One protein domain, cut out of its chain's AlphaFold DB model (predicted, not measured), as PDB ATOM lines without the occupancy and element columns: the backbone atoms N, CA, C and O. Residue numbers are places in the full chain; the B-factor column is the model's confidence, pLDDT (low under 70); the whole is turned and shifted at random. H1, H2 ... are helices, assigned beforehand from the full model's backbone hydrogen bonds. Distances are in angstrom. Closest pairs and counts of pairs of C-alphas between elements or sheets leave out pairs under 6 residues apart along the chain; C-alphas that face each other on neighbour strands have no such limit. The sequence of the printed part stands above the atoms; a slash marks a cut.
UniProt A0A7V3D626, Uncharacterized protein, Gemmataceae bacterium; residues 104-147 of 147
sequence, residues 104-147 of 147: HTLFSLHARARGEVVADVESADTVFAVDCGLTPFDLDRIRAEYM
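This is residues 104 to 147 of the 147 residues of an uncharacterized protein of Gemmataceae bacterium (UniProt A0A7V3D626). Two short helices, H1 and H2, stand apart from each other at the two ends of a long looping link, so that the backbone makes a broad arc from H1 round to H2. The helices point much the same way, and the link between them, residues 115 to 138, has no named element. The printed part has 44 residues with two named helices, H1 then H2, and no named strand. The class is all helix, though under half of the residues, 18 of 44, are in named elements. The whole is compact, with a radius of gyration of the C-alphas of 10.3 A, and rounded, spanning 26 by 24 by 15 A.

H1, residues 104 to 114, comes first. A long link of 24 residues follows, and its C-alphas lie 4 to 14 A from the mean of all C-alphas. Within it, residues 121 to 123 are a short helical run without a name. H2, residues 139 to 145, comes after the link. H1 and H2 are apart, with no C-alpha of the one within 8 A of the other. In both helices, each backbone O i to N i+4 pair is within hydrogen-bond range.

H1 begins at C-alpha 104, at (135.675, 277.218, 169.341), and ends at C-alpha 114, at (141.291, 289.712, 176.050), a length of 15.3 A. H2 runs from C-alpha 139, at (136.077, 284.360, 157.301), to C-alpha 145, at (140.509, 290.246, 164.256), a length of 10.1 A.

The two C-alphas farthest apart, those of Ala 119 and Asp 140, are 26.8 A apart. The C-alphas of His 104 and Met 147, the first and last printed, are 13.2 A apart. Met 147 is the chain's last residue, and the printed part has no cut. The mean pLDDT of the printed part is 91.7, and no printed residue is under 70.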
ATOM      1  N   HIS A 104     136.017 277.194 167.921       90.88
ATOM      2  CA  HIS A 104     135.675 277.218 169.341       90.88
ATOM      3  C   HIS A 104     136.926 277.436 170.206       90.88
ATOM      4  O   HIS A 104     136.936 278.290 171.090       90.88
ATOM      5  N   THR A 105     138.000 276.701 169.928       92.31
ATOM      6  CA  THR A 105     139.295 276.807 170.600       92.31
ATOM      7  C   THR A 105     139.912 278.176 170.353       92.31
ATOM      8  O   THR A 105     140.349 278.815 171.307       92.31
ATOM      9  N   LEU A 106     139.905 278.654 169.105       93.44
ATOM     10  CA  LEU A 106     140.400 279.981 168.739       93.44
ATOM     11  C   LEU A 106     139.692 281.075 169.550       93.44
ATOM     12  O   LEU A 106     140.344 281.843 170.258       93.44
ATOM     13  N   PHE A 107     138.361 281.120 169.500       94.06
ATOM     14  CA  PHE A 107     137.580 282.140 170.194       94.06
ATOM     15  C   PHE A 107     137.656 281.999 171.714       94.06
ATOM     16  O   PHE A 107     137.754 283.008 172.404       94.06
ATOM     17  N   SER A 108     137.714 280.775 172.245       92.69
ATOM     18  CA  SER A 108     137.918 280.537 173.679       92.69
ATOM     19  C   SER A 108     139.266 281.070 174.167       92.69
ATOM     20  O   SER A 108     139.358 281.610 175.269       92.69
ATOM     21  N   LEU A 109     140.327 280.935 173.362       93.75
ATOM     22  CA  LEU A 109     141.639 281.499 173.687       93.75
ATOM     23  C   LEU A 109     141.597 283.030 173.688       93.75
ATOM     24  O   LEU A 109     142.131 283.641 174.613       93.75
ATOM     25  N   HIS A 110     140.918 283.645 172.717       94.31
ATOM     26  CA  HIS A 110     140.713 285.097 172.693       94.31
ATOM     27  C   HIS A 110     139.877 285.577 173.878       94.31
ATOM     28  O   HIS A 110     140.305 286.487 174.581       94.31
ATOM     29  N   ALA A 111     138.746 284.939 174.175       93.69
ATOM     30  CA  ALA A 111     137.929 285.290 175.333       93.69
ATOM     31  C   ALA A 111     138.754 285.239 176.626       93.69
ATOM     32  O   ALA A 111     138.724 286.178 177.406       93.69
ATOM     33  N   ARG A 112     139.586 284.207 176.813       93.44
ATOM     34  CA  ARG A 112     140.460 284.092 177.993       93.44
ATOM     35  C   ARG A 112     141.581 285.129 178.057       93.44
ATOM     36  O   ARG A 112     142.031 285.447 179.152       93.44
ATOM     37  N   ALA A 113     142.096 285.578 176.915       95.12
ATOM     38  CA  ALA A 113     143.244 286.480 176.862       95.12
ATOM     39  C   ALA A 113     142.851 287.963 176.884       95.12
ATOM     40  O   ALA A 113     143.602 288.778 177.417       95.12
ATOM     41  N   ARG A 114     141.706 288.319 176.285       93.75
ATOM     42  CA  ARG A 114     141.291 289.712 176.050       93.75
ATOM     43  C   ARG A 114     139.843 290.030 176.442       93.75
ATOM     44  O   ARG A 114     139.364 291.101 176.088       93.75
ATOM     45  N   GLY A 115     139.144 289.134 177.137       92.19
ATOM     46  CA  GLY A 115     137.756 289.351 177.544       92.19
ATOM     47  C   GLY A 115     137.309 288.463 178.704       92.19
ATOM     48  O   GLY A 115     138.119 288.001 179.509       92.19
ATOM     49  N   GLU A 116     136.002 288.230 178.772       93.00
ATOM     50  CA  GLU A 116     135.349 287.353 179.742       93.00
ATOM     51  C   GLU A 116     134.203 286.602 179.051       93.00
ATOM     52  O   GLU A 116     133.542 287.141 178.163       93.00
ATOM     53  N   VAL A 117     133.986 285.339 179.423       93.75
ATOM     54  CA  VAL A 117     132.860 284.550 178.908       93.75
ATOM     55  C   VAL A 117     131.653 284.797 179.803       93.75
ATOM     56  O   VAL A 117     131.676 284.438 180.978       93.75
ATOM     57  N   VAL A 118     130.597 285.374 179.235       94.88
ATOM     58  CA  VAL A 118     129.322 285.611 179.924       94.88
ATOM     59  C   VAL A 118     128.305 284.513 179.605       94.88
ATOM     60  O   VAL A 118     128.385 283.866 178.561       94.88
ATOM     61  N   ALA A 119     127.357 284.286 180.516       91.62
ATOM     62  CA  ALA A 119     126.343 283.238 180.371       91.62
ATOM     63  C   ALA A 119     125.188 283.635 179.436       91.62
ATOM     64  O   ALA A 119     124.621 282.776 178.763       91.62
ATOM     65  N   ASP A 120     124.859 284.927 179.389       94.12
ATOM     66  CA  ASP A 120     123.704 285.448 178.665       94.12
ATOM     67  C   ASP A 120     124.133 286.204 177.408       94.12
ATOM     68  O   ASP A 120     125.004 287.075 177.454       94.12
ATOM     69  N   VAL A 121     123.461 285.916 176.293       91.75
ATOM     70  CA  VAL A 121     123.732 286.540 174.988       91.75
ATOM     71  C   VAL A 121     123.544 288.059 175.033       91.75
ATOM     72  O   VAL A 121     124.323 288.781 174.422       91.75
ATOM     73  N   GLU A 122     122.557 288.559 175.781       93.62
ATOM     74  CA  GLU A 122     122.296 290.005 175.889       93.62
ATOM     75  C   GLU A 122     123.410 290.773 176.609       93.62
ATOM     76  O   GLU A 122     123.567 291.973 176.402       93.62
ATOM     77  N   SER A 123     124.197 290.079 177.434       93.38
ATOM     78  CA  SER A 123     125.328 290.664 178.154       93.38
ATOM     79  C   SER A 123     126.641 290.565 177.369       93.38
ATOM     80  O   SER A 123     127.677 290.999 177.867       93.38
ATOM     81  N   ALA A 124     126.635 289.947 176.182       94.88
ATOM     82  CA  ALA A 124     127.837 289.701 175.399       94.88
ATOM     83  C   ALA A 124     128.104 290.836 174.400       94.88
ATOM     84  O   ALA A 124     127.289 291.103 173.518       94.88
ATOM     85  N   ASP A 125     129.301 291.426 174.454       94.12
ATOM     86  CA  ASP A 125     129.757 292.387 173.435       94.12
ATOM     87  C   ASP A 125     129.963 291.725 172.063       94.12
ATOM     88  O   ASP A 125     129.911 292.364 171.012       94.12
ATOM     89  N   THR A 126     130.266 290.427 172.049       93.31
ATOM     90  CA  THR A 126     130.458 289.643 170.828       93.31
ATOM     91  C   THR A 126     129.967 288.223 171.045       93.31
ATOM     92  O   THR A 126     130.333 287.565 172.016       93.31
ATOM     93  N   VAL A 127     129.165 287.740 170.100       94.62
ATOM     94  CA  VAL A 127     128.589 286.395 170.108       94.62
ATOM     95  C   VAL A 127     129.241 285.592 168.992       94.62
ATOM     96  O   VAL A 127     129.212 286.022 167.841       94.62
ATOM     97  N   PHE A 128     129.813 284.436 169.325       93.25
ATOM     98  CA  PHE A 128     130.306 283.464 168.348       93.25
ATOM     99  C   PHE A 128     129.303 282.318 168.254       93.25
ATOM    100  O   PHE A 128     129.191 281.521 169.186       93.25
ATOM    101  N   ALA A 129     128.562 282.232 167.154       90.44
ATOM    102  CA  ALA A 129     127.547 281.200 166.961       90.44
ATOM    103  C   ALA A 129     127.418 280.824 165.483       90.44
ATOM    104  O   ALA A 129     127.918 281.515 164.608       90.44
ATOM    105  N   VAL A 130     126.771 279.696 165.188       87.06
ATOM    106  CA  VAL A 130     126.657 279.196 163.806       87.06
ATOM    107  C   VAL A 130     125.721 280.065 162.959       87.06
ATOM    108  O   VAL A 130     125.939 280.208 161.759       87.06
ATOM    109  N   ASP A 131     124.693 280.639 163.577       88.25
ATOM    110  CA  ASP A 131     123.548 281.277 162.923       88.25
ATOM    111  C   ASP A 131     123.345 282.751 163.309       88.25
ATOM    112  O   ASP A 131     122.450 283.410 162.779       88.25
ATOM    113  N   CYS A 132     124.163 283.292 164.214       89.25
ATOM    114  CA  CYS A 132     124.048 284.671 164.679       89.25
ATOM    115  C   CYS A 132     125.388 285.237 165.169       89.25
ATOM    116  O   CYS A 132     126.335 284.502 165.450       89.25
ATOM    117  N   GLY A 133     125.462 286.567 165.277       91.25
ATOM    118  CA  GLY A 133     126.681 287.256 165.698       91.25
ATOM    119  C   GLY A 133     127.801 287.117 164.666       91.25
ATOM    120  O   GLY A 133     127.606 287.440 163.498       91.25
ATOM    121  N   LEU A 134     128.972 286.677 165.120       92.50
ATOM    122  CA  LEU A 134     130.104 286.319 164.276       92.50
ATOM    123  C   LEU A 134     130.053 284.813 163.992       92.50
ATOM    124  O   LEU A 134     130.244 283.986 164.889       92.50
ATOM    125  N   THR A 135     129.785 284.478 162.735       90.69
ATOM    126  CA  THR A 135     129.562 283.114 162.263       90.69
ATOM    127  C   THR A 135     130.835 282.475 161.717       90.69
ATOM    128  O   THR A 135     131.771 283.179 161.331       90.69
ATOM    129  N   PRO A 136     130.891 281.132 161.601       85.94
ATOM    130  CA  PRO A 136     131.997 280.447 160.933       85.94
ATOM    131  C   PRO A 136     132.242 280.896 159.485       85.94
ATOM    132  O   PRO A 136     133.322 280.647 158.952       85.94
ATOM    133  N   PHE A 137     131.255 281.535 158.853       85.25
ATOM    134  CA  PHE A 137     131.321 281.996 157.469       85.25
ATOM    135  C   PHE A 137     131.854 283.428 157.333       85.25
ATOM    136  O   PHE A 137     132.204 283.837 156.228       85.25
ATOM    137  N   ASP A 138     132.011 284.166 158.437       88.25
ATOM    138  CA  ASP A 138     132.592 285.514 158.462       88.25
ATOM    139  C   ASP A 138     134.131 285.471 158.386       88.25
ATOM    140  O   ASP A 138     134.847 286.080 159.187       88.25
ATOM    141  N   LEU A 139     134.661 284.718 157.415       86.12
ATOM    142  CA  LEU A 139     136.077 284.360 157.301       86.12
ATOM    143  C   LEU A 139     137.004 285.579 157.243       86.12
ATOM    144  O   LEU A 139     138.076 285.554 157.845       86.12
ATOM    145  N   ASP A 140     136.599 286.649 156.558       88.94
ATOM    146  CA  ASP A 140     137.404 287.870 156.440       88.94
ATOM    147  C   ASP A 140     137.570 288.573 157.789       88.94
ATOM    148  O   ASP A 140     138.659 289.026 158.138       88.94
ATOM    149  N   ARG A 141     136.503 288.596 158.590       91.31
ATOM    150  CA  ARG A 141     136.511 289.213 159.915       91.31
ATOM    151  C   ARG A 141     137.259 288.349 160.928       91.31
ATOM    152  O   ARG A 141     138.060 288.871 161.700       91.31
ATOM    153  N   ILE A 142     137.086 287.025 160.862       92.62
ATOM    154  CA  ILE A 142     137.876 286.063 161.647       92.62
ATOM    155  C   ILE A 142     139.371 286.260 161.379       92.62
ATOM    156  O   ILE A 142     140.158 286.357 162.318       92.62
ATOM    157  N   ARG A 143     139.757 286.372 160.102       89.44
ATOM    158  CA  ARG A 143     141.149 286.602 159.696       89.44
ATOM    159  C   ARG A 143     141.694 287.944 160.171       89.44
ATOM    160  O   ARG A 143     142.854 288.003 160.546       89.44
ATOM    161  N   ALA A 144     140.891 289.005 160.135       93.62
ATOM    162  CA  ALA A 144     141.344 290.345 160.499       93.62
ATOM    163  C   ALA A 144     141.494 290.550 162.017       93.62
ATOM    164  O   ALA A 144     142.375 291.288 162.449       93.62
ATOM    165  N   GLU A 145     140.624 289.935 162.823       91.38
ATOM    166  CA  GLU A 145     140.509 290.246 164.256       91.38
ATOM    167  C   GLU A 145     140.990 289.122 165.193       91.38
ATOM    168  O   GLU A 145     141.204 289.370 166.389       91.38
ATOM    169  N   TYR A 146     141.122 287.886 164.689       90.31
ATOM    170  CA  TYR A 146     141.373 286.695 165.512       90.31
ATOM    171  C   TYR A 146     142.523 285.801 165.023       90.31
ATOM    172  O   TYR A 146     142.946 284.936 165.795       90.31
ATOM    173  N   MET A 147     143.033 285.987 163.801       87.62
ATOM    174  CA  MET A 147     144.226 285.293 163.284       87.62
ATOM    175  C   MET A 147     145.443 286.212 163.270       87.62
ATOM    176  O   MET A 147     146.544 285.685 163.542       87.62
TER     177      MET A 147